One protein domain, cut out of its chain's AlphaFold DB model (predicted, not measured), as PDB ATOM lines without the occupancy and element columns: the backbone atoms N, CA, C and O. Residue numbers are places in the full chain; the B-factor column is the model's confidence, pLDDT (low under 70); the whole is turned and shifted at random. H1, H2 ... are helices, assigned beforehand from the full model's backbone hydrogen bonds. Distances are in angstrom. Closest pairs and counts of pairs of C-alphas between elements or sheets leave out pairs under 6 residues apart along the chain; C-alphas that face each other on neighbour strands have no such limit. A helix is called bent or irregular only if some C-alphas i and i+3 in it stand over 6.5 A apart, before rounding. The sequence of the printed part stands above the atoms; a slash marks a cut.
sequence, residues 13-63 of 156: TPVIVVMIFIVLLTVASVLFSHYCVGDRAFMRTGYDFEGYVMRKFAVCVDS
ATOM      1  N   THR A  13     -30.976 114.407   0.395       88.69
ATOM      2  CA  THR A  13     -31.394 114.493   1.802       88.69
ATOM      3  C   THR A  13     -31.767 113.138   2.422       88.69
ATOM      4  O   THR A  13     -31.174 112.799   3.447       88.69
ATOM      5  N   PRO A  14     -32.640 112.291   1.834       92.93
ATOM      6  CA  PRO A  14     -32.956 110.987   2.425       92.93
ATOM      7  C   PRO A  14     -31.739 110.058   2.514       92.93
ATOM      8  O   PRO A  14     -31.583 109.335   3.495       92.93
ATOM      9  N   VAL A  15     -30.846 110.088   1.520       92.82
ATOM     10  CA  VAL A  15     -29.622 109.273   1.519       92.82
ATOM     11  C   VAL A  15     -28.667 109.750   2.608       92.82
ATOM     12  O   VAL A  15     -28.119 108.933   3.345       92.82
ATOM     13  N   ILE A  16     -28.506 111.068   2.740       92.98
ATOM     14  CA  ILE A  16     -27.658 111.691   3.760       92.98
ATOM     15  C   ILE A  16     -28.175 111.337   5.159       92.98
ATOM     16  O   ILE A  16     -27.398 110.873   5.990       92.98
ATOM     17  N   VAL A  17     -29.483 111.453   5.402       95.55
ATOM     18  CA  VAL A  17     -30.103 111.098   6.690       95.55
ATOM     19  C   VAL A  17     -29.885 109.620   7.026       95.55
ATOM     20  O   VAL A  17     -29.498 109.298   8.149       95.55
ATOM     21  N   VAL A  18     -30.061 108.710   6.061       96.52
ATOM     22  CA  VAL A  18     -29.812 107.272   6.269       96.52
ATOM     23  C   VAL A  18     -28.337 106.998   6.573       96.52
ATOM     24  O   VAL A  18     -28.037 106.211   7.472       96.52
ATOM     25  N   MET A  19     -27.409 107.653   5.871       95.59
ATOM     26  CA  MET A  19     -25.974 107.521   6.144       95.59
ATOM     27  C   MET A  19     -25.626 107.991   7.559       95.59
ATOM     28  O   MET A  19     -24.958 107.260   8.290       95.59
ATOM     29  N   ILE A  20     -26.130 109.155   7.977       96.55
ATOM     30  CA  ILE A  20     -25.925 109.681   9.335       96.55
ATOM     31  C   ILE A  20     -26.496 108.709  10.373       96.55
ATOM     32  O   ILE A  20     -25.815 108.372  11.338       96.55
ATOM     33  N   PHE A  21     -27.706 108.191  10.154       96.93
ATOM     34  CA  PHE A  21     -28.339 107.243  11.067       96.93
ATOM     35  C   PHE A  21     -27.519 105.956  11.236       96.93
ATOM     36  O   PHE A  21     -27.338 105.481  12.355       96.93
ATOM     37  N   ILE A  22     -26.964 105.414  10.149       95.77
ATOM     38  CA  ILE A  22     -26.094 104.230  10.207       95.77
ATOM     39  C   ILE A  22     -24.811 104.531  10.986       95.77
ATOM     40  O   ILE A  22     -24.390 103.708  11.802       95.77
ATOM     41  N   VAL A  23     -24.195 105.697  10.772       96.29
ATOM     42  CA  VAL A  23     -23.000 106.112  11.522       96.29
ATOM     43  C   VAL A  23     -23.323 106.229  13.013       96.29
ATOM     44  O   VAL A  23     -22.612 105.644  13.828       96.29
ATOM     45  N   LEU A  24     -24.432 106.880  13.372       96.71
ATOM     46  CA  LEU A  24     -24.881 107.004  14.761       96.71
ATOM     47  C   LEU A  24     -25.168 105.643  15.399       96.71
ATOM     48  O   LEU A  24     -24.696 105.386  16.502       96.71
ATOM     49  N   LEU A  25     -25.871 104.740  14.707       95.49
ATOM     50  CA  LEU A  25     -26.104 103.376  15.193       95.49
ATOM     51  C   LEU A  25     -24.801 102.597  15.375       95.49
ATOM     52  O   LEU A  25     -24.675 101.823  16.322       95.49
ATOM     53  N   THR A  26     -23.828 102.799  14.488       93.36
ATOM     54  CA  THR A  26     -22.521 102.144  14.583       93.36
ATOM     55  C   THR A  26     -21.769 102.638  15.815       93.36
ATOM     56  O   THR A  26     -21.325 101.824  16.623       93.36
ATOM     57  N   VAL A  27     -21.689 103.957  16.013       93.65
ATOM     58  CA  VAL A  27     -21.045 104.563  17.189       93.65
ATOM     59  C   VAL A  27     -21.771 104.163  18.473       93.65
ATOM     60  O   VAL A  27     -21.133 103.694  19.411       93.65
ATOM     61  N   ALA A  28     -23.103 104.249  18.503       91.94
ATOM     62  CA  ALA A  28     -23.915 103.853  19.649       91.94
ATOM     63  C   ALA A  28     -23.762 102.363  19.971       91.94
ATOM     64  O   ALA A  28     -23.655 102.005  21.139       91.94
ATOM     65  N   SER A  29     -23.690 101.485  18.966       90.14
ATOM     66  CA  SER A  29     -23.440 100.057  19.183       90.14
ATOM     67  C   SER A  29     -22.053  99.805  19.774       90.14
ATOM     68  O   SER A  29     -21.921  98.922  20.621       90.14
ATOM     69  N   VAL A  30     -21.028 100.545  19.338       85.24
ATOM     70  CA  VAL A  30     -19.669 100.438  19.888       85.24
ATOM     71  C   VAL A  30     -19.641 100.952  21.329       85.24
ATOM     72  O   VAL A  30     -19.173 100.243  22.217       85.24
ATOM     73  N   LEU A  31     -20.225 102.118  21.601       86.82
ATOM     74  CA  LEU A  31     -20.329 102.665  22.957       86.82
ATOM     75  C   LEU A  31     -21.140 101.753  23.880       86.82
ATOM     76  O   LEU A  31     -20.714 101.481  24.995       86.82
ATOM     77  N   PHE A  32     -22.264 101.216  23.406       85.69
ATOM     78  CA  PHE A  32     -23.084 100.269  24.157       85.69
ATOM     79  C   PHE A  32     -22.317  98.983  24.452       85.69
ATOM     80  O   PHE A  32     -22.363  98.484  25.571       85.69
ATOM     81  N   SER A  33     -21.556  98.462  23.484       79.58
ATOM     82  CA  SER A  33     -20.692  97.309  23.735       79.58
ATOM     83  C   SER A  33     -19.607  97.622  24.765       79.58
ATOM     84  O   SER A  33     -19.392  96.816  25.661       79.58
ATOM     85  N   HIS A  34     -19.003  98.811  24.723       75.76
ATOM     86  CA  HIS A  34     -18.021  99.237  25.717       75.76
ATOM     87  C   HIS A  34     -18.653  99.418  27.105       75.76
ATOM     88  O   HIS A  34     -18.065  99.022  28.104       75.76
ATOM     89  N   TYR A  35     -19.876  99.946  27.176       78.51
ATOM     90  CA  TYR A  35     -20.614 100.143  28.422       78.51
ATOM     91  C   TYR A  35     -21.092  98.819  29.035       78.51
ATOM     92  O   TYR A  35     -20.944  98.594  30.232       78.51
ATOM     93  N   CYS A  36     -21.625  97.901  28.225       73.19
ATOM     94  CA  CYS A  36     -22.097  96.598  28.694       73.19
ATOM     95  C   CYS A  36     -20.961  95.612  29.000       73.19
ATOM     96  O   CYS A  36     -21.129  94.741  29.853       73.19
ATOM     97  N   VAL A  37     -19.821  95.718  28.308       63.81
ATOM     98  CA  VAL A  37     -18.617  94.905  28.571       63.81
ATOM     99  C   VAL A  37     -17.720  95.565  29.644       63.81
ATOM    100  O   VAL A  37     -16.890  94.884  30.254       63.81
ATOM    101  N   GLY A  38     -17.946  96.852  29.936       55.22
ATOM    102  CA  GLY A  38     -17.203  97.708  30.863       55.22
ATOM    103  C   GLY A  38     -17.199  97.250  32.326       55.22
ATOM    104  O   GLY A  38     -18.204  96.817  32.889       55.22
ATOM    105  N   ASP A  39     -16.006  97.327  32.914       55.11
ATOM    106  CA  ASP A  39     -15.519  96.972  34.258       55.11
ATOM    107  C   ASP A  39     -15.640  95.529  34.760       55.11
ATOM    108  O   ASP A  39     -14.750  95.075  35.482       55.11
ATOM    109  N   ARG A  40     -16.677  94.758  34.412       52.90
ATOM    110  CA  ARG A  40     -16.895  93.443  35.067       52.90
ATOM    111  C   ARG A  40     -16.743  92.213  34.180       52.90
ATOM    112  O   ARG A  40     -16.567  91.120  34.720       52.90
ATOM    113  N   ALA A  41     -16.772  92.350  32.856       52.55
ATOM    114  CA  ALA A  41     -16.750  91.190  31.959       52.55
ATOM    115  C   ALA A  41     -15.349  90.829  31.430       52.55
ATOM    116  O   ALA A  41     -15.058  89.643  31.270       52.55
ATOM    117  N   PHE A  42     -14.448  91.801  31.237       50.50
ATOM    118  CA  PHE A  42     -13.124  91.548  30.643       50.50
ATOM    119  C   PHE A  42     -12.230  90.632  31.507       50.50
ATOM    120  O   PHE A  42     -11.511  89.782  30.990       50.50
ATOM    121  N   MET A  43     -12.340  90.723  32.837       51.47
ATOM    122  CA  MET A  43     -11.503  89.961  33.778       51.47
ATOM    123  C   MET A  43     -11.891  88.481  33.941       51.47
ATOM    124  O   MET A  43     -11.100  87.705  34.471       51.47
ATOM    125  N   ARG A  44     -13.102  88.066  33.542       55.03
ATOM    126  CA  ARG A  44     -13.604  86.704  33.830       55.03
ATOM    127  C   ARG A  44     -13.780  85.803  32.620       55.03
ATOM    128  O   ARG A  44     -13.748  84.589  32.792       55.03
ATOM    129  N   THR A  45     -13.974  86.357  31.429       59.53
ATOM    130  CA  THR A  45     -14.278  85.551  30.237       59.53
ATOM    131  C   THR A  45     -13.189  85.596  29.175       59.53
ATOM    132  O   THR A  45     -13.273  84.830  28.218       59.53
ATOM    133  N   GLY A  46     -12.171  86.458  29.320       59.82
ATOM    134  CA  GLY A  46     -11.126  86.621  28.305       59.82
ATOM    135  C   GLY A  46     -11.690  86.978  26.925       59.82
ATOM    136  O   GLY A  46     -11.078  86.655  25.909       59.82
ATOM    137  N   TYR A  47     -12.891  87.569  26.875       59.07
ATOM    138  CA  TYR A  47     -13.542  87.897  25.618       59.07
ATOM    139  C   TYR A  47     -12.914  89.163  25.039       59.07
ATOM    140  O   TYR A  47     -13.199  90.282  25.467       59.07
ATOM    141  N   ASP A  48     -12.039  88.948  24.064       67.12
ATOM    142  CA  ASP A  48     -11.352  89.985  23.315       67.12
ATOM    143  C   ASP A  48     -12.317  90.649  22.315       67.12
ATOM    144  O   ASP A  48     -12.518  90.196  21.181       67.12
ATOM    145  N   PHE A  49     -12.975  91.715  22.777       63.46
ATOM    146  CA  PHE A  49     -13.837  92.545  21.938       63.46
ATOM    147  C   PHE A  49     -13.051  93.163  20.774       63.46
ATOM    148  O   PHE A  49     -13.567  93.229  19.658       63.46
ATOM    149  N   GLU A  50     -11.791  93.530  21.006       66.46
ATOM    150  CA  GLU A  50     -10.898  94.073  19.986       66.46
ATOM    151  C   GLU A  50     -10.638  93.033  18.888       66.46
ATOM    152  O   GLU A  50     -10.831  93.320  17.706       66.46
ATOM    153  N   GLY A  51     -10.358  91.780  19.255       69.03
ATOM    154  CA  GLY A  51     -10.228  90.661  18.321       69.03
ATOM    155  C   GLY A  51     -11.507  90.357  17.525       69.03
ATOM    156  O   GLY A  51     -11.444  90.014  16.339       69.03
ATOM    157  N   TYR A  52     -12.687  90.513  18.133       67.43
ATOM    158  CA  TYR A  52     -13.970  90.356  17.437       67.43
ATOM    159  C   TYR A  52     -14.224  91.481  16.425       67.43
ATOM    160  O   TYR A  52     -14.618  91.209  15.286       67.43
ATOM    161  N   VAL A  53     -13.966  92.728  16.823       69.64
ATOM    162  CA  VAL A  53     -14.069  93.913  15.965       69.64
ATOM    163  C   VAL A  53     -13.086  93.797  14.803       69.64
ATOM    164  O   VAL A  53     -13.509  93.837  13.648       69.64
ATOM    165  N   MET A  54     -11.810  93.520  15.075       70.18
ATOM    166  CA  MET A  54     -10.777  93.321  14.053       70.18
ATOM    167  C   MET A  54     -11.150  92.211  13.070       70.18
ATOM    168  O   MET A  54     -11.010  92.397  11.868       70.18
ATOM    169  N   ARG A  55     -11.713  91.083  13.528       73.02
ATOM    170  CA  ARG A  55     -12.176  90.008  12.631       73.02
ATOM    171  C   ARG A  55     -13.335  90.446  11.733       73.02
ATOM    172  O   ARG A  55     -13.396  90.025  10.580       73.02
ATOM    173  N   LYS A  56     -14.262  91.261  12.243       67.79
ATOM    174  CA  LYS A  56     -15.406  91.752  11.460       67.79
ATOM    175  C   LYS A  56     -15.017  92.852  10.478       67.79
ATOM    176  O   LYS A  56     -15.521  92.844   9.359       67.79
ATOM    177  N   PHE A  57     -14.090  93.731  10.849       64.40
ATOM    178  CA  PHE A  57     -13.566  94.763   9.957       64.40
ATOM    179  C   PHE A  57     -12.493  94.248   8.996       64.40
ATOM    180  O   PHE A  57     -12.400  94.787   7.901       64.40
ATOM    181  N   ALA A  58     -11.763  93.172   9.314       64.57
ATOM    182  CA  ALA A  58     -10.854  92.515   8.371       64.57
ATOM    183  C   ALA A  58     -11.600  92.089   7.103       64.57
ATOM    184  O   ALA A  58     -11.126  92.312   5.998       64.57
ATOM    185  N   VAL A  59     -12.840  91.608   7.237       60.58
ATOM    186  CA  VAL A  59     -13.683  91.300   6.072       60.58
ATOM    187  C   VAL A  59     -13.984  92.556   5.242       60.58
ATOM    188  O   VAL A  59     -14.078  92.454   4.028       60.58
ATOM    189  N   CYS A  60     -14.068  93.748   5.835       60.11
ATOM    190  CA  CYS A  60     -14.292  94.997   5.098       60.11
ATOM    191  C   CYS A  60     -12.998  95.637   4.557       60.11
ATOM    192  O   CYS A  60     -13.046  96.300   3.524       60.11
ATOM    193  N   VAL A  61     -11.850  95.425   5.210       56.66
ATOM    194  CA  VAL A  61     -10.544  95.985   4.814       56.66
ATOM    195  C   VAL A  61      -9.832  95.090   3.786       56.66
ATOM    196  O   VAL A  61      -9.240  95.603   2.838       56.66
ATOM    197  N   ASP A  62      -9.954  93.764   3.895       58.02
ATOM    198  CA  ASP A  62      -9.328  92.799   2.977       58.02
ATOM    199  C   ASP A  62     -10.159  92.514   1.713       58.02
ATOM    200  O   ASP A  62      -9.640  91.970   0.736       58.02
ATOM    201  N   SER A  63     -11.429  92.935   1.659       51.45
ATOM    202  CA  SER A  63     -12.289  92.749   0.472       51.45
ATOM    203  C   SER A  63     -11.920  93.639  -0.729       51.45
ATOM    204  O   SER A  63     -12.600  93.600  -1.754       51.45
TER     205      SER A  63
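What this domain is: This is residues 13 to 63 of the 156 residues of an uncharacterized protein of Zea mays (UniProt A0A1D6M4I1). The model is a flat, open V: the long helix H1 makes one arm, the chain turns back through the short helix H2 at the closed end, and H3 makes the shorter second arm. The arms stay apart. The printed part has 51 residues with three named helices, in the order H1, H2, H3, and no named strand; the class is all helix. It is only just loose, close to extended, with a radius of gyration of the C-alphas of 14.3 A and spans of 46 by 27 by 7 A.

How they stand to each other: H1, residues 13 to 37, and H2, residues 42 to 45, meet only through their link, a tight one of 4 residues. H3, residues 49 to 63, is apart from H2, although a tight link of 3 residues joins them. H1 and H3 are apart. In H1 every O i to N i+4 pair is within hydrogen-bond range; in H3 8 of 11 are, and H2 is too short for such a pair.

Where its parts are: H1 begins at C-alpha 13, (-31.394, 114.493, 1.802), and measures 35.5 A to C-alpha 37 at (-18.617, 94.905, 28.571). H2 is neither bent nor irregular, but only just: C-alphas 42 and 45 are 6.1 A apart. H3 measures 21.5 A and ends at C-alpha 63, (-12.289, 92.749, 0.472).

The domain as a whole: The two C-alphas farthest apart, those of Thr 13 and Arg 44, are 46.0 A apart; the first and last printed C-alphas, of Thr 13 and Ser 63, are 29.0 A apart. Residues 13 to 29, 38 to 46 and 54 to 63 stand free. The printed part has no cut and no long link. Its mean pLDDT is 74.7; residues 37 to 53 and 56 to 63 are under 70.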